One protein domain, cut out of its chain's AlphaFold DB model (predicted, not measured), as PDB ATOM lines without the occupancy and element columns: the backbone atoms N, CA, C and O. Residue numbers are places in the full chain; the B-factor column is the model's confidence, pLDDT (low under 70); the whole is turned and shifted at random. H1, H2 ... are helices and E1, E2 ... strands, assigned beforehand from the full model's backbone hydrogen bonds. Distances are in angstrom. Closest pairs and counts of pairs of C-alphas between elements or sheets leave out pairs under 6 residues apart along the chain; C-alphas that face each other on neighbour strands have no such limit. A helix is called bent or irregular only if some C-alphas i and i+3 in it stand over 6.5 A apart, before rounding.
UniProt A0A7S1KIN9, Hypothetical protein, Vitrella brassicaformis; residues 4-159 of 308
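What this domain is: This is residues 4 to 159 of the 308 residues of the protein "Hypothetical protein" of Vitrella brassicaformis (UniProt A0A7S1KIN9). A small twisted sheet of four short strands, E1 to E4, has helix H6 over one face; H6, H2 and H5 run the same way with their centres in a triangle, and H1, H3 and H4 lie beyond H5, away from the sheet. Three long stretches with no named element, residues 34 to 47, 78 to 103 and 114 to 135, join these parts. The printed part has 156 residues, with H1 to H5, then E1 to E4, then H6 along the chain, and its class is mixed, helices and strands. The sheet's order is E1, E2, E3, E4, antiparallel throughout. The whole is compact, with a radius of gyration of the C-alphas of 15.8 A and spans of 47 by 46 by 30 A.

How they stand to each other: E1, residues 104 to 106, E2, residues 109 to 113, E3, residues 136 to 138, and E4, residues 142 to 144, form a meander, each strand the antiparallel neighbour of the one before. N 104 and O 111 are 2.8 A apart between E1 and E2, N 112 and O 137 2.9 A between E2 and E3, and N 144 and O 136 2.8 A between E3 and E4, within hydrogen-bond range. H6, residues 147 to 159, is on the sheet, making two layers, a helix on one face of a sheet; the closest C-alphas of E4 and H6 are those of Tyr 144 and Leu 150, 6.0 A. H2, residues 19 to 33, touches H6 at a shallow tilt of 2 degrees, the same way, closest at the C-alphas of Ala 31 and Leu 155, 6.4 A. H5, residues 66 to 77, is the hub, touching three helices, and only grazes the sheet. Its residues 66 to 71 touch H2, with the C-alphas of Glu 20 and Met 67 closest at 5.8 A. H5 and H6 only just touch, only at their ends, with 3 pairs of C-alphas within 8 A, the closest being Met 67 and Leu 147 at 7.0 A. H3, residues 48 to 54, touches H5 at a steep tilt of 52 degrees, opposite ways, closest at the C-alphas of Val 51 and Leu 73, 6.6 A. H1, residues 4 to 16, touches H3 with its residues 6 to 10, closest at the C-alphas of Tyr 6 and Pro 48, 6.0 A. H4, residues 59 to 62, is close to H5 but not clearly touching, with the C-alphas of Leu 61 and Ala 69 at 6.3 A. In H1, H2, H3 and H6 every O i to N i+4 pair is within hydrogen-bond range, in H5 6 of 8, and H4 is too short for such a pair.

Where its parts are: H1 begins at C-alpha 4 (124.489, 150.302, 125.509) and is 18.4 A long; H2 is 21.1 A, H5 18.0 A and E2 13.3 A. H5 is irregular, with C-alphas 73 and 76 7.4 A apart. H6, 18.3 A, ends at C-alpha 159 (162.205, 156.661, 132.082).

The domain as a whole: The C-alphas farthest apart are those of Phe 4 and Gly 122, 47.3 A. The printed part has no cut. The links H2 to H3, H5 to E1 and E2 to E3 are long. Mean pLDDT of the printed part is 83.8, and residues 38 to 41 and 80 to 94 are under 70.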
ATOM      1  N   PHE A   4     124.594 151.697 125.073       89.50
ATOM      2  CA  PHE A   4     124.489 150.302 125.509       89.50
ATOM      3  C   PHE A   4     125.609 149.427 124.921       89.50
ATOM      4  O   PHE A   4     126.301 148.724 125.650       89.50
ATOM      5  N   GLY A   5     125.871 149.544 123.613       87.69
ATOM      6  CA  GLY A   5     126.948 148.802 122.958       87.69
ATOM      7  C   GLY A   5     128.351 149.191 123.437       87.69
ATOM      8  O   GLY A   5     129.268 148.379 123.337       87.69
ATOM      9  N   TYR A   6     128.541 150.411 123.939       90.44
ATOM     10  CA  TYR A   6     129.771 150.814 124.619       90.44
ATOM     11  C   TYR A   6     129.936 150.079 125.954       90.44
ATOM     12  O   TYR A   6     130.957 149.427 126.157       90.44
ATOM     13  N   PHE A   7     128.928 150.142 126.829       91.06
ATOM     14  CA  PHE A   7     129.000 149.518 128.150       91.06
ATOM     15  C   PHE A   7     129.161 148.002 128.075       91.06
ATOM     16  O   PHE A   7     130.003 147.464 128.780       91.06
ATOM     17  N   LEU A   8     128.449 147.329 127.166       90.75
ATOM     18  CA  LEU A   8     128.577 145.881 126.979       90.75
ATOM     19  C   LEU A   8     130.002 145.470 126.574       90.75
ATOM     20  O   LEU A   8     130.527 144.468 127.048       90.75
ATOM     21  N   ARG A   9     130.654 146.257 125.711       90.38
ATOM     22  CA  ARG A   9     132.045 146.008 125.305       90.38
ATOM     23  C   ARG A   9     133.017 146.219 126.456       90.38
ATOM     24  O   ARG A   9     133.926 145.417 126.618       90.38
ATOM     25  N   VAL A  10     132.834 147.285 127.234       90.62
ATOM     26  CA  VAL A  10     133.664 147.547 128.416       90.62
ATOM     27  C   VAL A  10     133.489 146.432 129.447       90.62
ATOM     28  O   VAL A  10     134.491 145.886 129.892       90.62
ATOM     29  N   ALA A  11     132.248 146.038 129.744       90.19
ATOM     30  CA  ALA A  11     131.943 144.920 130.634       90.19
ATOM     31  C   ALA A  11     132.618 143.629 130.160       90.19
ATOM     32  O   ALA A  11     133.329 143.009 130.934       90.19
ATOM     33  N   CYS A  12     132.531 143.298 128.867       88.50
ATOM     34  CA  CYS A  12     133.168 142.100 128.317       88.50
ATOM     35  C   CYS A  12     134.691 142.065 128.543       88.50
ATOM     36  O   CYS A  12     135.232 141.008 128.836       88.50
ATOM     37  N   VAL A  13     135.407 143.187 128.404       89.88
ATOM     38  CA  VAL A  13     136.866 143.198 128.648       89.88
ATOM     39  C   VAL A  13     137.184 143.150 130.140       89.88
ATOM     40  O   VAL A  13     138.197 142.573 130.527       89.88
ATOM     41  N   LEU A  14     136.353 143.776 130.977       90.88
ATOM     42  CA  LEU A  14     136.512 143.735 132.432       90.88
ATOM     43  C   LEU A  14     136.209 142.344 133.001       90.88
ATOM     44  O   LEU A  14     136.906 141.921 133.906       90.88
ATOM     45  N   GLU A  15     135.224 141.628 132.460       91.00
ATOM     46  CA  GLU A  15     134.877 140.264 132.879       91.00
ATOM     47  C   GLU A  15     135.921 139.228 132.444       91.00
ATOM     48  O   GLU A  15     136.189 138.275 133.167       91.00
ATOM     49  N   GLU A  16     136.521 139.389 131.260       90.44
ATOM     50  CA  GLU A  16     137.506 138.426 130.744       90.44
ATOM     51  C   GLU A  16     138.871 138.541 131.447       90.44
ATOM     52  O   GLU A  16     139.631 137.568 131.477       90.44
ATOM     53  N   GLY A  17     139.191 139.722 131.991       87.94
ATOM     54  CA  GLY A  17     140.471 140.015 132.632       87.94
ATOM     55  C   GLY A  17     140.365 140.128 134.145       87.94
ATOM     56  O   GLY A  17     139.521 140.846 134.658       87.94
ATOM     57  N   ASP A  18     141.294 139.501 134.853       89.19
ATOM     58  CA  ASP A  18     141.455 139.685 136.300       89.19
ATOM     59  C   ASP A  18     142.904 140.091 136.572       89.19
ATOM     60  O   ASP A  18     143.247 141.281 136.628       89.19
ATOM     61  N   ARG A  19     143.799 139.098 136.550       91.88
ATOM     62  CA  ARG A  19     145.246 139.302 136.644       91.88
ATOM     63  C   ARG A  19     145.752 140.312 135.617       91.88
ATOM     64  O   ARG A  19     146.625 141.114 135.937       91.88
ATOM     65  N   GLU A  20     145.214 140.309 134.402       94.75
ATOM     66  CA  GLU A  20     145.655 141.204 133.337       94.75
ATOM     67  C   GLU A  20     145.375 142.673 133.665       94.75
ATOM     68  O   GLU A  20     146.242 143.523 133.462       94.75
ATOM     69  N   TRP A  21     144.202 142.982 134.227       92.94
ATOM     70  CA  TRP A  21     143.879 144.341 134.664       92.94
ATOM     71  C   TRP A  21     144.689 144.753 135.886       92.94
ATOM     72  O   TRP A  21     145.126 145.903 135.959       92.94
ATOM     73  N   ARG A  22     144.952 143.822 136.807       92.69
ATOM     74  CA  ARG A  22     145.822 144.056 137.966       92.69
ATOM     75  C   ARG A  22     147.242 144.435 137.537       92.69
ATOM     76  O   ARG A  22     147.738 145.492 137.929       92.69
ATOM     77  N   VAL A  23     147.864 143.622 136.679       93.56
ATOM     78  CA  VAL A  23     149.211 143.871 136.138       93.56
ATOM     79  C   VAL A  23     149.233 145.150 135.304       93.56
ATOM     80  O   VAL A  23     150.133 145.976 135.446       93.56
ATOM     81  N   MET A  24     148.215 145.379 134.475       92.62
ATOM     82  CA  MET A  24     148.126 146.617 133.710       92.62
ATOM     83  C   MET A  24     147.970 147.845 134.619       92.62
ATOM     84  O   MET A  24     148.556 148.891 134.351       92.62
ATOM     85  N   GLY A  25     147.244 147.717 135.731       91.19
ATOM     86  CA  GLY A  25     147.156 148.734 136.774       91.19
ATOM     87  C   GLY A  25     148.523 149.088 137.365       91.19
ATOM     88  O   GLY A  25     148.819 150.271 137.524       91.19
ATOM     89  N   MET A  26     149.371 148.090 137.630       92.19
ATOM     90  CA  MET A  26     150.757 148.298 138.080       92.19
ATOM     91  C   MET A  26     151.589 149.043 137.026       92.19
ATOM     92  O   MET A  26     152.254 150.023 137.352       92.19
ATOM     93  N   ILE A  27     151.491 148.642 135.752       91.69
ATOM     94  CA  ILE A  27     152.176 149.288 134.617       91.69
ATOM     95  C   ILE A  27     151.750 150.756 134.477       91.69
ATOM     96  O   ILE A  27     152.598 151.629 134.310       91.69
ATOM     97  N   ILE A  28     150.450 151.057 134.573       89.25
ATOM     98  CA  ILE A  28     149.928 152.432 134.498       89.25
ATOM     99  C   ILE A  28     150.447 153.277 135.665       89.25
ATOM    100  O   ILE A  28     150.828 154.427 135.451       89.25
ATOM    101  N   ARG A  29     150.462 152.732 136.889       89.94
ATOM    102  CA  ARG A  29     150.991 153.440 138.066       89.94
ATOM    103  C   ARG A  29     152.477 153.739 137.895       89.94
ATOM    104  O   ARG A  29     152.852 154.896 138.021       89.94
ATOM    105  N   LEU A  30     153.278 152.754 137.482       89.50
ATOM    106  CA  LEU A  30     154.694 152.955 137.152       89.50
ATOM    107  C   LEU A  30     154.882 154.032 136.088       89.50
ATOM    108  O   LEU A  30     155.676 154.949 136.273       89.50
ATOM    109  N   ALA A  31     154.122 153.961 134.994       86.50
ATOM    110  CA  ALA A  31     154.166 154.972 133.947       86.50
ATOM    111  C   ALA A  31     153.820 156.366 134.490       86.50
ATOM    112  O   ALA A  31     154.476 157.339 134.133       86.50
ATOM    113  N   SER A  32     152.825 156.472 135.371       85.75
ATOM    114  CA  SER A  32     152.451 157.735 136.008       85.75
ATOM    115  C   SER A  32     153.560 158.273 136.914       85.75
ATOM    116  O   SER A  32     153.931 159.439 136.784       85.75
ATOM    117  N   THR A  33     154.156 157.416 137.743       86.69
ATOM    118  CA  THR A  33     155.293 157.746 138.614       86.69
ATOM    119  C   THR A  33     156.512 158.203 137.807       86.69
ATOM    120  O   THR A  33     157.163 159.183 138.161       86.69
ATOM    121  N   TYR A  34     156.767 157.576 136.655       82.06
ATOM    122  CA  TYR A  34     157.799 157.997 135.702       82.06
ATOM    123  C   TYR A  34     157.426 159.219 134.854       82.06
ATOM    124  O   TYR A  34     158.223 159.644 134.019       82.06
ATOM    125  N   ARG A  35     156.231 159.796 135.039       81.38
ATOM    126  CA  ARG A  35     155.696 160.911 134.235       81.38
ATOM    127  C   ARG A  35     155.580 160.584 132.738       81.38
ATOM    128  O   ARG A  35     155.588 161.465 131.890       81.38
ATOM    129  N   LEU A  36     155.391 159.304 132.423       80.50
ATOM    130  CA  LEU A  36     155.107 158.755 131.091       80.50
ATOM    131  C   LEU A  36     153.600 158.763 130.771       80.50
ATOM    132  O   LEU A  36     153.136 158.141 129.818       80.50
ATOM    133  N   THR A  37     152.798 159.456 131.573       76.25
ATOM    134  CA  THR A  37     151.380 159.729 131.318       76.25
ATOM    135  C   THR A  37     151.171 161.232 131.356       76.25
ATOM    136  O   THR A  37     151.791 161.907 132.176       76.25
ATOM    137  N   ALA A  38     150.256 161.769 130.548       66.81
ATOM    138  CA  ALA A  38     149.912 163.186 130.658       66.81
ATOM    139  C   ALA A  38     149.414 163.497 132.080       66.81
ATOM    140  O   ALA A  38     148.561 162.763 132.591       66.81
ATOM    141  N   HIS A  39     149.891 164.595 132.677       54.72
ATOM    142  CA  HIS A  39     149.596 165.007 134.062       54.72
ATOM    143  C   HIS A  39     148.097 165.036 134.431       54.72
ATOM    144  O   HIS A  39     147.752 164.990 135.604       54.72
ATOM    145  N   THR A  40     147.196 165.074 133.447       53.62
ATOM    146  CA  THR A  40     145.740 165.194 133.614       53.62
ATOM    147  C   THR A  40     144.940 163.914 133.329       53.62
ATOM    148  O   THR A  40     143.720 163.978 133.217       53.62
ATOM    149  N   THR A  41     145.577 162.745 133.157       59.66
ATOM    150  CA  THR A  41     144.902 161.557 132.570       59.66
ATOM    151  C   THR A  41     144.572 160.398 133.515       59.66
ATOM    152  O   THR A  41     144.158 159.341 133.036       59.66
ATOM    153  N   MET A  42     144.678 160.593 134.832       70.00
ATOM    154  CA  MET A  42     144.185 159.629 135.824       70.00
ATOM    155  C   MET A  42     142.834 160.093 136.402       70.00
ATOM    156  O   MET A  42     142.710 161.272 136.731       70.00
ATOM    157  N   PRO A  43     141.826 159.207 136.548       73.56
ATOM    158  CA  PRO A  43     141.838 157.770 136.238       73.56
ATOM    159  C   PRO A  43     141.842 157.472 134.727       73.56
ATOM    160  O   PRO A  43     141.346 158.259 133.922       73.56
ATOM    161  N   VAL A  44     142.368 156.304 134.333       77.81
ATOM    162  CA  VAL A  44     142.365 155.871 132.926       77.81
ATOM    163  C   VAL A  44     140.933 155.630 132.452       77.81
ATOM    164  O   VAL A  44     140.240 154.746 132.949       77.81
ATOM    165  N   VAL A  45     140.504 156.389 131.441       82.56
ATOM    166  CA  VAL A  45     139.171 156.256 130.835       82.56
ATOM    167  C   VAL A  45     139.253 155.549 129.480       82.56
ATOM    168  O   VAL A  45     139.951 156.001 128.561       82.56
ATOM    169  N   LEU A  46     138.465 154.479 129.327       85.88
ATOM    170  CA  LEU A  46     138.232 153.796 128.052       85.88
ATOM    171  C   LEU A  46     137.292 154.630 127.178       85.88
ATOM    172  O   LEU A  46     136.092 154.699 127.410       85.88
ATOM    173  N   TRP A  47     137.826 155.312 126.169       86.25
ATOM    174  CA  TRP A  47     137.017 156.238 125.372       86.25
ATOM    175  C   TRP A  47     136.043 155.500 124.447       86.25
ATOM    176  O   TRP A  47     136.483 154.607 123.720       86.25
ATOM    177  N   PRO A  48     134.749 155.888 124.382       87.81
ATOM    178  CA  PRO A  48     133.757 155.162 123.592       87.81
ATOM    179  C   PRO A  48     134.161 154.965 122.131       87.81
ATOM    180  O   PRO A  48     134.163 153.844 121.634       87.81
ATOM    181  N   HIS A  49     134.580 156.022 121.434       88.81
ATOM    182  CA  HIS A  49     134.998 155.898 120.034       88.81
ATOM    183  C   HIS A  49     136.240 155.006 119.863       88.81
ATOM    184  O   HIS A  49     136.361 154.321 118.848       88.81
ATOM    185  N   TRP A  50     137.140 154.976 120.854       88.44
ATOM    186  CA  TRP A  50     138.332 154.131 120.838       88.44
ATOM    187  C   TRP A  50     137.967 152.658 121.019       88.44
ATOM    188  O   TRP A  50     138.379 151.818 120.221       88.44
ATOM    189  N   VAL A  51     137.114 152.360 122.005       90.25
ATOM    190  CA  VAL A  51     136.547 151.021 122.228       90.25
ATOM    191  C   VAL A  51     135.792 150.551 120.985       90.25
ATOM    192  O   VAL A  51     136.010 149.439 120.526       90.25
ATOM    193  N   GLY A  52     134.968 151.404 120.373       89.25
ATOM    194  CA  GLY A  52     134.238 151.048 119.153       89.25
ATOM    195  C   GLY A  52     135.149 150.693 117.972       89.25
ATOM    196  O   GLY A  52     134.835 149.776 117.218       89.25
ATOM    197  N   ARG A  53     136.288 151.383 117.823       89.44
ATOM    198  CA  ARG A  53     137.264 151.136 116.747       89.44
ATOM    199  C   ARG A  53     138.130 149.902 117.000       89.44
ATOM    200  O   ARG A  53     138.402 149.149 116.072       89.44
ATOM    201  N   HIS A  54     138.592 149.718 118.234       87.94
ATOM    202  CA  HIS A  54     139.567 148.683 118.589       87.94
ATOM    203  C   HIS A  54     138.943 147.448 119.236       87.94
ATOM    204  O   HIS A  54     139.649 146.484 119.500       87.94
ATOM    205  N   LEU A  55     137.636 147.445 119.471       88.44
ATOM    206  CA  LEU A  55     136.883 146.290 119.936       88.44
ATOM    207  C   LEU A  55     135.509 146.252 119.246       88.44
ATOM    208  O   LEU A  55     134.468 146.401 119.890       88.44
ATOM    209  N   PRO A  56     135.474 146.090 117.910       85.19
ATOM    210  CA  PRO A  56     134.217 146.135 117.168       85.19
ATOM    211  C   PRO A  56     133.258 145.008 117.583       85.19
ATOM    212  O   PRO A  56     132.043 145.218 117.581       85.19
ATOM    213  N   SER A  57     133.787 143.856 118.010       85.19
ATOM    214  CA  SER A  57     133.033 142.673 118.435       85.19
ATOM    215  C   SER A  57     133.758 141.900 119.543       85.19
ATOM    216  O   SER A  57     134.957 142.090 119.751       85.19
ATOM    217  N   LYS A  58     133.047 140.973 120.209       83.25
ATOM    218  CA  LYS A  58     133.658 140.005 121.136       83.25
ATOM    219  C   LYS A  58     134.704 139.132 120.430       83.25
ATOM    220  O   LYS A  58     135.790 138.932 120.952       83.25
ATOM    221  N   ALA A  59     134.446 138.709 119.190       86.38
ATOM    222  CA  ALA A  59     135.421 137.954 118.397       86.38
ATOM    223  C   ALA A  59     136.744 138.720 118.197       86.38
ATOM    224  O   ALA A  59     137.811 138.119 118.238       86.38
ATOM    225  N   ALA A  60     136.697 140.049 118.047       85.38
ATOM    226  CA  ALA A  60     137.899 140.874 117.924       85.38
ATOM    227  C   ALA A  60     138.739 140.953 119.217       85.38
ATOM    228  O   ALA A  60     139.911 141.331 119.139       85.38
ATOM    229  N   LEU A  61     138.159 140.612 120.377       86.06
ATOM    230  CA  LEU A  61     138.888 140.435 121.637       86.06
ATOM    231  C   LEU A  61     139.768 139.186 121.573       86.06
ATOM    232  O   LEU A  61     140.949 139.248 121.884       86.06
ATOM    233  N   HIS A  62     139.196 138.079 121.095       87.06
ATOM    234  CA  HIS A  62     139.835 136.761 121.067       87.06
ATOM    235  C   HIS A  62     140.805 136.558 119.891       87.06
ATOM    236  O   HIS A  62     141.462 135.527 119.803       87.06
ATOM    237  N   GLN A  63     140.926 137.535 118.987       88.19
ATOM    238  CA  GLN A  63     141.905 137.510 117.890       88.19
ATOM    239  C   GLN A  63     143.351 137.746 118.350       88.19
ATOM    240  O   GLN A  63     144.274 137.650 117.540       88.19
ATOM    241  N   MET A  64     143.558 138.116 119.613       90.88
ATOM    242  CA  MET A  64     144.879 138.291 120.206       90.88
ATOM    243  C   MET A  64     144.843 137.960 121.700       90.88
ATOM    244  O   MET A  64     143.765 137.955 122.295       90.88
ATOM    245  N   PRO A  65     146.007 137.721 122.316       94.31
ATOM    246  CA  PRO A  65     146.114 137.591 123.762       94.31
ATOM    247  C   PRO A  65     145.459 138.756 124.512       94.31
ATOM    248  O   PRO A  65     145.545 139.915 124.093       94.31
ATOM    249  N   LEU A  66     144.821 138.455 125.644       95.06
ATOM    250  CA  LEU A  66     144.028 139.422 126.401       95.06
ATOM    251  C   LEU A  66     144.856 140.629 126.867       95.06
ATOM    252  O   LEU A  66     144.405 141.764 126.716       95.06
ATOM    253  N   MET A  67     146.088 140.414 127.334       95.75
ATOM    254  CA  MET A  67     147.002 141.494 127.723       95.75
ATOM    255  C   MET A  67     147.282 142.456 126.556       95.75
ATOM    256  O   MET A  67     147.291 143.677 126.726       95.75
ATOM    257  N   MET A  68     147.429 141.925 125.337       93.94
ATOM    258  CA  MET A  68     147.616 142.729 124.123       93.94
ATOM    259  C   MET A  68     146.355 143.514 123.763       93.94
ATOM    260  O   MET A  68     146.448 144.676 123.359       93.94
ATOM    261  N   ALA A  69     145.174 142.914 123.931       92.62
ATOM    262  CA  ALA A  69     143.907 143.595 123.699       92.62
ATOM    263  C   ALA A  69     143.677 144.732 124.708       92.62
ATOM    264  O   ALA A  69     143.318 145.840 124.300       92.62
ATOM    265  N   ILE A  70     143.953 144.495 125.993       92.88
ATOM    266  CA  ILE A  70     143.899 145.511 127.053       92.88
ATOM    267  C   ILE A  70     144.879 146.644 126.738       92.88
ATOM    268  O   ILE A  70     144.472 147.807 126.676       92.88
ATOM    269  N   TYR A  71     146.139 146.323 126.428       91.69
ATOM    270  CA  TYR A  71     147.121 147.330 126.030       91.69
ATOM    271  C   TYR A  71     146.663 148.115 124.792       91.69
ATOM    272  O   TYR A  71     146.799 149.332 124.751       91.69
ATOM    273  N   ARG A  72     146.053 147.481 123.783       90.62
ATOM    274  CA  ARG A  72     145.523 148.190 122.602       90.62
ATOM    275  C   ARG A  72     144.466 149.240 122.972       90.62
ATOM    276  O   ARG A  72     144.368 150.279 122.311       90.62
ATOM    277  N   LEU A  73     143.680 148.992 124.018       88.75
ATOM    278  CA  LEU A  73     142.643 149.916 124.476       88.75
ATOM    279  C   LEU A  73     143.208 151.118 125.232       88.75
ATOM    280  O   LEU A  73     142.654 152.209 125.103       88.75
ATOM    281  N   ILE A  74     144.312 150.956 125.963       86.62
ATOM    282  CA  ILE A  74     144.821 152.007 126.857       86.62
ATOM    283  C   ILE A  74     146.202 152.558 126.493       86.62
ATOM    284  O   ILE A  74     146.548 153.646 126.934       86.62
ATOM    285  N   GLY A  75     146.981 151.859 125.672       82.19
ATOM    286  CA  GLY A  75     148.384 152.171 125.390       82.19
ATOM    287  C   GLY A  75     148.583 153.557 124.782       82.19
ATOM    288  O   GLY A  75     149.586 154.203 125.051       82.19
ATOM    289  N   HIS A  76     147.569 154.077 124.082       80.62
ATOM    290  CA  HIS A  76     147.542 155.449 123.560       80.62
ATOM    291  C   HIS A  76     147.606 156.546 124.647       80.62
ATOM    292  O   HIS A  76     147.752 157.725 124.320       80.62
ATOM    293  N   ARG A  77     147.431 156.182 125.926       80.00
ATOM    294  CA  ARG A  77     147.574 157.068 127.092       80.00
ATOM    295  C   ARG A  77     149.003 157.201 127.570       80.00
ATOM    296  O   ARG A  77     149.328 158.211 128.187       80.00
ATOM    297  N   LEU A  78     149.815 156.189 127.302       78.38
ATOM    298  CA  LEU A  78     151.214 156.208 127.658       78.38
ATOM    299  C   LEU A  78     151.954 157.092 126.643       78.38
ATOM    300  O   LEU A  78     151.585 157.185 125.467       78.38
ATOM    301  N   ARG A  79     152.975 157.794 127.106       76.31
ATOM    302  CA  ARG A  79     153.782 158.746 126.347       76.31
ATOM    303  C   ARG A  79     155.235 158.558 126.742       76.31
ATOM    304  O   ARG A  79     155.520 158.162 127.864       76.31
ATOM    305  N   TYR A  80     156.141 158.845 125.827       67.25
ATOM    306  CA  TYR A  80     157.552 158.964 126.142       67.25
ATOM    307  C   TYR A  80     158.148 160.133 125.367       67.25
ATOM    308  O   TYR A  80     157.658 160.513 124.303       67.25
ATOM    309  N   GLN A  81     159.212 160.706 125.907       57.72
ATOM    310  CA  GLN A  81     160.009 161.702 125.214       57.72
ATOM    311  C   GLN A  81     161.298 161.002 124.765       57.72
ATOM    312  O   GLN A  81     162.066 160.570 125.620       57.72
ATOM    313  N   PRO A  82     161.528 160.788 123.455       53.88
ATOM    314  CA  PRO A  82     162.792 160.251 122.972       53.88
ATOM    315  C   PRO A  82     163.881 161.307 123.156       53.88
ATOM    316  O   PRO A  82     164.073 162.174 122.308       53.88
ATOM    317  N   GLY A  83     164.613 161.247 124.259       50.50
ATOM    318  CA  GLY A  83     165.811 162.049 124.434       50.50
ATOM    319  C   GLY A  83     166.911 161.559 123.500       50.50
ATOM    320  O   GLY A  83     167.264 160.376 123.503       50.50
ATOM    321  N   LEU A  84     167.430 162.520 122.733       42.91
ATOM    322  CA  LEU A  84     168.730 162.617 122.057       42.91
ATOM    323  C   LEU A  84     168.707 162.758 120.534       42.91
ATOM    324  O   LEU A  84     169.632 163.384 120.039       42.91
ATOM    325  N   HIS A  85     167.730 162.250 119.774       41.12
ATOM    326  CA  HIS A  85     167.721 162.394 118.292       41.12
ATOM    327  C   HIS A  85     166.351 162.769 117.699       41.12
ATOM    328  O   HIS A  85     166.184 162.801 116.481       41.12
ATOM    329  N   GLY A  86     165.361 163.046 118.544       45.03
ATOM    330  CA  GLY A  86     164.064 163.556 118.122       45.03
ATOM    331  C   GLY A  86     163.888 164.972 118.631       45.03
ATOM    332  O   GLY A  86     164.260 165.275 119.763       45.03
ATOM    333  N   ASN A  87     163.305 165.820 117.794       45.00
ATOM    334  CA  ASN A  87     162.708 167.097 118.164       45.00
ATOM    335  C   ASN A  87     161.959 166.911 119.499       45.00
ATOM    336  O   ASN A  87     161.382 165.843 119.700       45.00
ATOM    337  N   GLU A  88     161.942 167.917 120.380       50.53
ATOM    338  CA  GLU A  88     161.361 167.920 121.745       50.53
ATOM    339  C   GLU A  88     159.842 167.629 121.824       50.53
ATOM    340  O   GLU A  88     159.142 168.014 122.759       50.53
ATOM    341  N   GLN A  89     159.286 166.964 120.822       55.38
ATOM    342  CA  GLN A  89     157.900 166.609 120.705       55.38
ATOM    343  C   GLN A  89     157.618 165.321 121.474       55.38
ATOM    344  O   GLN A  89     158.175 164.254 121.217       55.38
ATOM    345  N   GLU A  90     156.699 165.440 122.422       57.50
ATOM    346  CA  GLU A  90     156.129 164.338 123.182       57.50
ATOM    347  C   GLU A  90     155.600 163.237 122.242       57.50
ATOM    348  O   GLU A  90     154.654 163.445 121.473       57.50
ATOM    349  N   VAL A  91     156.190 162.039 122.304       61.41
ATOM    350  CA  VAL A  91     155.762 160.900 121.486       61.41
ATOM    351  C   VAL A  91     154.754 160.086 122.281       61.41
ATOM    352  O   VAL A  91     155.069 159.412 123.261       61.41
ATOM    353  N   ARG A  92     153.491 160.113 121.851       65.38
ATOM    354  CA  ARG A  92     152.489 159.174 122.373       65.38
ATOM    355  C   ARG A  92     152.915 157.761 122.010       65.38
ATOM    356  O   ARG A  92     153.226 157.496 120.847       65.38
ATOM    357  N   LEU A  93     152.877 156.845 122.971       68.00
ATOM    358  CA  LEU A  93     153.132 155.446 122.677       68.00
ATOM    359  C   LEU A  93     152.074 154.965 121.698       68.00
ATOM    360  O   LEU A  93     150.867 155.055 121.943       68.00
ATOM    361  N   ALA A  94     152.545 154.544 120.522       64.62
ATOM    362  CA  ALA A  94     151.637 154.169 119.461       64.62
ATOM    363  C   ALA A  94     150.795 152.982 119.949       64.62
ATOM    364  O   ALA A  94     151.319 152.069 120.601       64.62
ATOM    365  N   PRO A  95     149.489 152.978 119.639       72.62
ATOM    366  CA  PRO A  95     148.653 151.849 119.987       72.62
ATOM    367  C   PRO A  95     149.199 150.589 119.329       72.62
ATOM    368  O   PRO A  95     149.795 150.658 118.252       72.62
ATOM    369  N   LEU A  96     148.957 149.445 119.963       85.81
ATOM    370  CA  LEU A  96     149.349 148.159 119.409       85.81
ATOM    371  C   LEU A  96     148.702 147.960 118.037       85.81
ATOM    372  O   LEU A  96     147.478 148.030 117.884       85.81
ATOM    373  N   ARG A  97     149.550 147.737 117.032       86.00
ATOM    374  CA  ARG A  97     149.164 147.521 115.634       86.00
ATOM    375  C   ARG A  97     149.672 146.168 115.174       86.00
ATOM    376  O   ARG A  97     150.763 145.767 115.560       86.00
ATOM    377  N   ARG A  98     148.895 145.505 114.321       86.75
ATOM    378  CA  ARG A  98     149.332 144.317 113.587       86.75
ATOM    379  C   ARG A  98     149.852 144.745 112.215       86.75
ATOM    380  O   ARG A  98     149.210 145.566 111.557       86.75
ATOM    381  N   THR A  99     151.012 144.252 111.809       84.75
ATOM    382  CA  THR A  99     151.619 144.520 110.500       84.75
ATOM    383  C   THR A  99     151.042 143.585 109.436       84.75
ATOM    384  O   THR A  99     150.366 142.602 109.745       84.75
ATOM    385  N   LYS A 100     151.341 143.863 108.160       82.94
ATOM    386  CA  LYS A 100     150.999 142.959 107.050       82.94
ATOM    387  C   LYS A 100     151.711 141.602 107.151       82.94
ATOM    388  O   LYS A 100     151.154 140.613 106.700       82.94
ATOM    389  N   SER A 101     152.899 141.557 107.764       82.56
ATOM    390  CA  SER A 101     153.643 140.317 108.036       82.56
ATOM    391  C   SER A 101     153.038 139.480 109.168       82.56
ATOM    392  O   SER A 101     153.468 138.357 109.388       82.56
ATOM    393  N   GLY A 102     152.039 140.005 109.887       83.81
ATOM    394  CA  GLY A 102     151.414 139.334 111.025       83.81
ATOM    395  C   GLY A 102     152.043 139.672 112.378       83.81
ATOM    396  O   GLY A 102     151.417 139.367 113.394       83.81
ATOM    397  N   ASP A 103     153.195 140.352 112.387       88.25
ATOM    398  CA  ASP A 103     153.870 140.855 113.587       88.25
ATOM    399  C   ASP A 103     153.071 141.966 114.278       88.25
ATOM    400  O   ASP A 103     152.160 142.578 113.713       88.25
ATOM    401  N   PHE A 104     153.450 142.276 115.511       90.62
ATOM    402  CA  PHE A 104     152.881 143.359 116.300       90.62
ATOM    403  C   PHE A 104     153.893 144.487 116.495       90.62
ATOM    404  O   PHE A 104     155.101 144.264 116.531       90.62
ATOM    405  N   ARG A 105     153.404 145.724 116.615       87.19
ATOM    406  CA  ARG A 105     154.234 146.907 116.879       87.19
ATOM    407  C   ARG A 105     153.670 147.769 117.996       87.19
ATOM    408  O   ARG A 105     152.464 148.021 118.033       87.19
ATOM    409  N   ILE A 106     154.574 148.276 118.833       83.44
ATOM    410  CA  ILE A 106     154.351 149.365 119.791       83.44
ATOM    411  C   ILE A 106     155.400 150.446 119.517       83.44
ATOM    412  O   ILE A 106     156.588 150.274 119.801       83.44
ATOM    413  N   GLY A 107     154.964 151.557 118.923       77.75
ATOM    414  CA  GLY A 107     155.872 152.550 118.342       77.75
ATOM    415  C   GLY A 107     156.772 151.904 117.284       77.75
ATOM    416  O   GLY A 107     156.290 151.166 116.418       77.75
ATOM    417  N   GLU A 108     158.080 152.114 117.413       74.56
ATOM    418  CA  GLU A 108     159.089 151.492 116.545       74.56
ATOM    419  C   GLU A 108     159.466 150.059 116.937       74.56
ATOM    420  O   GLU A 108     160.194 149.380 116.218       74.56
ATOM    421  N   ASN A 109     158.936 149.553 118.051       77.50
ATOM    422  CA  ASN A 109     159.291 148.233 118.551       77.50
ATOM    423  C   ASN A 109     158.382 147.169 117.940       77.50
ATOM    424  O   ASN A 109     157.221 147.034 118.337       77.50
ATOM    425  N   ALA A 110     158.925 146.411 116.990       87.25
ATOM    426  CA  ALA A 110     158.295 145.218 116.445       87.25
ATOM    427  C   ALA A 110     158.560 143.986 117.321       87.25
ATOM    428  O   ALA A 110     159.657 143.795 117.856       87.25
ATOM    429  N   PHE A 111     157.543 143.140 117.447       91.81
ATOM    430  CA  PHE A 111     157.614 141.878 118.160       91.81
ATOM    431  C   PHE A 111     156.594 140.871 117.628       91.81
ATOM    432  O   PHE A 111     155.612 141.237 116.983       91.81
ATOM    433  N   ARG A 112     156.800 139.599 117.956       93.62
ATOM    434  CA  ARG A 112     155.848 138.518 117.693       93.62
ATOM    435  C   ARG A 112     155.541 137.743 118.964       93.62
ATOM    436  O   ARG A 112     156.375 137.661 119.865       93.62
ATOM    437  N   VAL A 113     154.345 137.168 119.004       94.50
ATOM    438  CA  VAL A 113     153.985 136.159 120.000       94.50
ATOM    439  C   VAL A 113     154.730 134.876 119.650       94.50
ATOM    440  O   VAL A 113     154.741 134.483 118.485       94.50
ATOM    441  N   VAL A 114     155.359 134.257 120.643       93.88
ATOM    442  CA  VAL A 114     155.972 132.935 120.514       93.88
ATOM    443  C   VAL A 114     154.961 131.911 121.033       93.88
ATOM    444  O   VAL A 114     154.597 131.979 122.210       93.88
ATOM    445  N   PRO A 115     154.442 131.015 120.178       93.62
ATOM    446  CA  PRO A 115     153.622 129.891 120.613       93.62
ATOM    447  C   PRO A 115     154.361 129.007 121.624       93.62
ATOM    448  O   PRO A 115     155.586 128.914 121.594       93.62
ATOM    449  N   SER A 116     153.621 128.351 122.518       93.69
ATOM    450  CA  SER A 116     154.206 127.459 123.530       93.69
ATOM    451  C   SER A 116     155.005 126.308 122.913       93.69
ATOM    452  O   SER A 116     156.037 125.916 123.439       93.69
ATOM    453  N   GLU A 117     154.537 125.799 121.780       92.56
ATOM    454  CA  GLU A 117     155.118 124.706 121.003       92.56
ATOM    455  C   GLU A 117     156.408 125.094 120.269       92.56
ATOM    456  O   GLU A 117     157.211 124.225 119.941       92.56
ATOM    457  N   ASP A 118     156.629 126.393 120.058       93.12
ATOM    458  CA  ASP A 118     157.840 126.923 119.427       93.12
ATOM    459  C   ASP A 118     158.962 127.161 120.454       93.12
ATOM    460  O   ASP A 118     160.072 127.571 120.090       93.12
ATOM    461  N   LEU A 119     158.687 126.947 121.747       91.31
ATOM    462  CA  LEU A 119     159.701 126.989 122.794       91.31
ATOM    463  C   LEU A 119     160.444 125.646 122.856       91.31
ATOM    464  O   LEU A 119     159.808 124.591 122.843       91.31
ATOM    465  N   PRO A 120     161.786 125.658 122.969       89.69
ATOM    466  CA  PRO A 120     162.553 124.442 123.201       89.69
ATOM    467  C   PRO A 120     162.034 123.645 124.413       89.69
ATOM    468  O   PRO A 120     161.615 124.244 125.410       89.69
ATOM    469  N   PRO A 121     162.102 122.304 124.386       87.62
ATOM    470  CA  PRO A 121     161.808 121.496 125.564       87.62
ATOM    471  C   PRO A 121     162.660 121.933 126.766       87.62
ATOM    472  O   PRO A 121     163.872 122.102 126.639       87.62
ATOM    473  N   GLY A 122     162.026 122.132 127.926       86.00
ATOM    474  CA  GLY A 122     162.700 122.599 129.146       86.00
ATOM    475  C   GLY A 122     163.074 124.087 129.149       86.00
ATOM    476  O   GLY A 122     163.824 124.526 130.018       86.00
ATOM    477  N   HIS A 123     162.583 124.877 128.191       88.06
ATOM    478  CA  HIS A 123     162.806 126.320 128.179       88.06
ATOM    479  C   HIS A 123     162.175 126.985 129.414       88.06
ATOM    480  O   HIS A 123     160.999 126.772 129.693       88.06
ATOM    481  N   ARG A 124     162.906 127.874 130.103       86.81
ATOM    482  CA  ARG A 124     162.481 128.476 131.387       86.81
ATOM    483  C   ARG A 124     161.130 129.207 131.351       86.81
ATOM    484  O   ARG A 124     160.432 129.296 132.350       86.81
ATOM    485  N   PHE A 125     160.758 129.755 130.194       90.25
ATOM    486  CA  PHE A 125     159.461 130.421 129.995       90.25
ATOM    487  C   PHE A 125     158.296 129.473 129.674       90.25
ATOM    488  O   PHE A 125     157.161 129.936 129.578       90.25
ATOM    489  N   ALA A 126     158.546 128.176 129.480       90.12
ATOM    490  CA  ALA A 126     157.485 127.201 129.245       90.12
ATOM    491  C   ALA A 126     156.635 126.997 130.510       90.12
ATOM    492  O   ALA A 126     155.409 127.006 130.426       90.12
ATOM    493  N   ASP A 127     157.277 126.922 131.680       86.44
ATOM    494  CA  ASP A 127     156.609 126.665 132.965       86.44
ATOM    495  C   ASP A 127     155.676 127.807 133.395       86.44
ATOM    496  O   ASP A 127     154.662 127.585 134.055       86.44
ATOM    497  N   CYS A 128     155.989 129.041 132.991       84.44
ATOM    498  CA  CYS A 128     155.195 130.232 133.296       84.44
ATOM    499  C   CYS A 128     154.373 130.748 132.101       84.44
ATOM    500  O   CYS A 128     153.833 131.858 132.156       84.44
ATOM    501  N   TYR A 129     154.252 129.960 131.025       93.50
ATOM    502  CA  TYR A 129     153.595 130.394 129.796       93.50
ATOM    503  C   TYR A 129     152.104 130.688 130.011       93.50
ATOM    504  O   TYR A 129     151.319 129.820 130.395       93.50
ATOM    505  N   SER A 130     151.671 131.900 129.659       94.38
ATOM    506  CA  SER A 130     150.257 132.280 129.656       94.38
ATOM    507  C   SER A 130     149.776 132.570 128.243       94.38
ATOM    508  O   SER A 130     150.251 133.487 127.591       94.38
ATOM    509  N   ARG A 131     148.729 131.884 127.774       94.69
ATOM    510  CA  ARG A 131     148.089 132.235 126.486       94.69
ATOM    511  C   ARG A 131     147.464 133.637 126.488       94.69
ATOM    512  O   ARG A 131     147.252 134.217 125.425       94.69
ATOM    513  N   ARG A 132     147.138 134.174 127.669       95.44
ATOM    514  CA  ARG A 132     146.531 135.504 127.836       95.44
ATOM    515  C   ARG A 132     147.574 136.624 127.891       95.44
ATOM    516  O   ARG A 132     147.261 137.746 127.493       95.44
ATOM    517  N   ASP A 133     148.794 136.303 128.311       95.94
ATOM    518  CA  ASP A 133     149.966 137.184 128.324       95.94
ATOM    519  C   ASP A 133     151.224 136.388 127.911       95.94
ATOM    520  O   ASP A 133     151.989 135.952 128.770       95.94
ATOM    521  N   PRO A 134     151.391 136.090 126.608       95.81
ATOM    522  CA  PRO A 134     152.338 135.082 126.147       95.81
ATOM    523  C   PRO A 134     153.746 135.621 125.985       95.81
ATOM    524  O   PRO A 134     153.959 136.827 125.864       95.81
ATOM    525  N   VAL A 135     154.685 134.686 125.864       95.62
ATOM    526  CA  VAL A 135     156.083 134.958 125.540       95.62
ATOM    527  C   VAL A 135     156.188 135.776 124.254       95.62
ATOM    528  O   VAL A 135     155.563 135.467 123.234       95.62
ATOM    529  N   ILE A 136     157.010 136.823 124.301       94.12
ATOM    530  CA  ILE A 136     157.197 137.770 123.203       94.12
ATOM    531  C   ILE A 136     158.644 137.745 122.721       94.12
ATOM    532  O   ILE A 136     159.568 137.919 123.510       94.12
ATOM    533  N   ARG A 137     158.850 137.623 121.405       92.56
ATOM    534  CA  ARG A 137     160.163 137.800 120.767       92.56
ATOM    535  C   ARG A 137     160.219 139.132 120.038       92.56
ATOM    536  O   ARG A 137     159.391 139.407 119.169       92.56
ATOM    537  N   THR A 138     161.198 139.955 120.386       89.38
ATOM    538  CA  THR A 138     161.462 141.240 119.721       89.38
ATOM    539  C   THR A 138     162.424 141.073 118.543       89.38
ATOM    540  O   THR A 138     163.147 140.086 118.473       89.38
ATOM    541  N   TRP A 139     162.458 142.046 117.627       80.06
ATOM    542  CA  TRP A 139     163.348 142.042 116.450       80.06
ATOM    543  C   TRP A 139     164.860 142.044 116.759       80.06
ATOM    544  O   TRP A 139     165.655 141.810 115.860       80.06
ATOM    545  N   GLY A 140     165.268 142.297 118.006       72.94
ATOM    546  CA  GLY A 140     166.666 142.193 118.451       72.94
ATOM    547  C   GLY A 140     167.003 140.854 119.110       72.94
ATOM    548  O   GLY A 140     167.891 140.819 119.956       72.94
ATOM    549  N   ASP A 141     166.228 139.805 118.817       78.81
ATOM    550  CA  ASP A 141     166.348 138.454 119.384       78.81
ATOM    551  C   ASP A 141     166.304 138.391 120.919       78.81
ATOM    552  O   ASP A 141     166.791 137.451 121.539       78.81
ATOM    553  N   ARG A 142     165.654 139.369 121.559       86.44
ATOM    554  CA  ARG A 142     165.304 139.271 122.980       86.44
ATOM    555  C   ARG A 142     163.948 138.617 123.157       86.44
ATOM    556  O   ARG A 142     162.966 139.049 122.535       86.44
ATOM    557  N   LEU A 143     163.910 137.627 124.038       90.69
ATOM    558  CA  LEU A 143     162.725 136.899 124.447       90.69
ATOM    559  C   LEU A 143     162.279 137.398 125.824       90.69
ATOM    560  O   LEU A 143     163.054 137.433 126.776       90.69
ATOM    561  N   TYR A 144     161.022 137.798 125.926       91.25
ATOM    562  CA  TYR A 144     160.396 138.228 127.170       91.25
ATOM    563  C   TYR A 144     159.393 137.164 127.608       91.25
ATOM    564  O   TYR A 144     158.660 136.675 126.745       91.25
ATOM    565  N   PRO A 145     159.292 136.844 128.911       92.38
ATOM    566  CA  PRO A 145     158.352 135.831 129.394       92.38
ATOM    567  C   PRO A 145     156.893 136.204 129.111       92.38
ATOM    568  O   PRO A 145     156.048 135.324 128.990       92.38
ATOM    569  N   SER A 146     156.596 137.502 128.969       94.75
ATOM    570  CA  SER A 146     155.255 137.990 128.663       94.75
ATOM    571  C   SER A 146     155.252 139.367 127.974       94.75
ATOM    572  O   SER A 146     156.289 140.045 127.910       94.75
ATOM    573  N   LEU A 147     154.092 139.827 127.478       93.94
ATOM    574  CA  LEU A 147     153.936 141.205 126.999       93.94
ATOM    575  C   LEU A 147     154.097 142.192 128.155       93.94
ATOM    576  O   LEU A 147     154.734 143.228 127.977       93.94
ATOM    577  N   SER A 148     153.551 141.891 129.333       94.19
ATOM    578  CA  SER A 148     153.722 142.748 130.510       94.19
ATOM    579  C   SER A 148     155.189 142.947 130.874       94.19
ATOM    580  O   SER A 148     155.592 144.077 131.142       94.19
ATOM    581  N   SER A 149     156.017 141.903 130.792       92.81
ATOM    582  CA  SER A 149     157.466 142.023 130.997       92.81
ATOM    583  C   SER A 149     158.138 142.903 129.943       92.81
ATOM    584  O   SER A 149     158.993 143.724 130.284       92.81
ATOM    585  N   LEU A 150     157.727 142.802 128.672       90.81
ATOM    586  CA  LEU A 150     158.179 143.735 127.637       90.81
ATOM    587  C   LEU A 150     157.780 145.174 127.993       90.81
ATOM    588  O   LEU A 150     158.631 146.058 127.960       90.81
ATOM    589  N   LEU A 151     156.518 145.421 128.357       90.75
ATOM    590  CA  LEU A 151     156.022 146.757 128.704       90.75
ATOM    591  C   LEU A 151     156.778 147.363 129.889       90.75
ATOM    592  O   LEU A 151     157.204 148.509 129.801       90.75
ATOM    593  N   LEU A 152     157.001 146.593 130.953       90.00
ATOM    594  CA  LEU A 152     157.794 147.010 132.109       90.00
ATOM    595  C   LEU A 152     159.229 147.368 131.703       90.00
ATOM    596  O   LEU A 152     159.694 148.470 131.984       90.00
ATOM    597  N   SER A 153     159.903 146.490 130.952       86.00
ATOM    598  CA  SER A 153     161.252 146.756 130.434       86.00
ATOM    599  C   SER A 153     161.314 148.041 129.603       86.00
ATOM    600  O   SER A 153     162.272 148.808 129.712       86.00
ATOM    601  N   ARG A 154     160.272 148.317 128.810       82.44
ATOM    602  CA  ARG A 154     160.174 149.558 128.037       82.44
ATOM    603  C   ARG A 154     159.895 150.784 128.892       82.44
ATOM    604  O   ARG A 154     160.525 151.802 128.640       82.44
ATOM    605  N   LEU A 155     159.024 150.695 129.897       82.94
ATOM    606  CA  LEU A 155     158.782 151.800 130.827       82.94
ATOM    607  C   LEU A 155     160.074 152.239 131.506       82.94
ATOM    608  O   LEU A 155     160.371 153.428 131.488       82.94
ATOM    609  N   ALA A 156     160.869 151.288 132.006       79.56
ATOM    610  CA  ALA A 156     162.188 151.605 132.537       79.56
ATOM    611  C   ALA A 156     163.069 152.256 131.467       79.56
ATOM    612  O   ALA A 156     163.609 153.329 131.693       79.56
ATOM    613  N   GLN A 157     163.173 151.674 130.267       76.12
ATOM    614  CA  GLN A 157     164.000 152.253 129.203       76.12
ATOM    615  C   GLN A 157     163.614 153.702 128.860       76.12
ATOM    616  O   GLN A 157     164.490 154.539 128.658       76.12
ATOM    617  N   TRP A 158     162.317 153.994 128.791       73.75
ATOM    618  CA  TRP A 158     161.800 155.327 128.496       73.75
ATOM    619  C   TRP A 158     161.974 156.305 129.657       73.75
ATOM    620  O   TRP A 158     162.107 157.500 129.410       73.75
ATOM    621  N   SER A 159     161.998 155.822 130.902       70.50
ATOM    622  CA  SER A 159     162.205 156.661 132.082       70.50
ATOM    623  C   SER A 159     163.675 156.913 132.396       70.50
ATOM    624  O   SER A 159     163.973 157.871 133.090       70.50
TER     625      SER A 159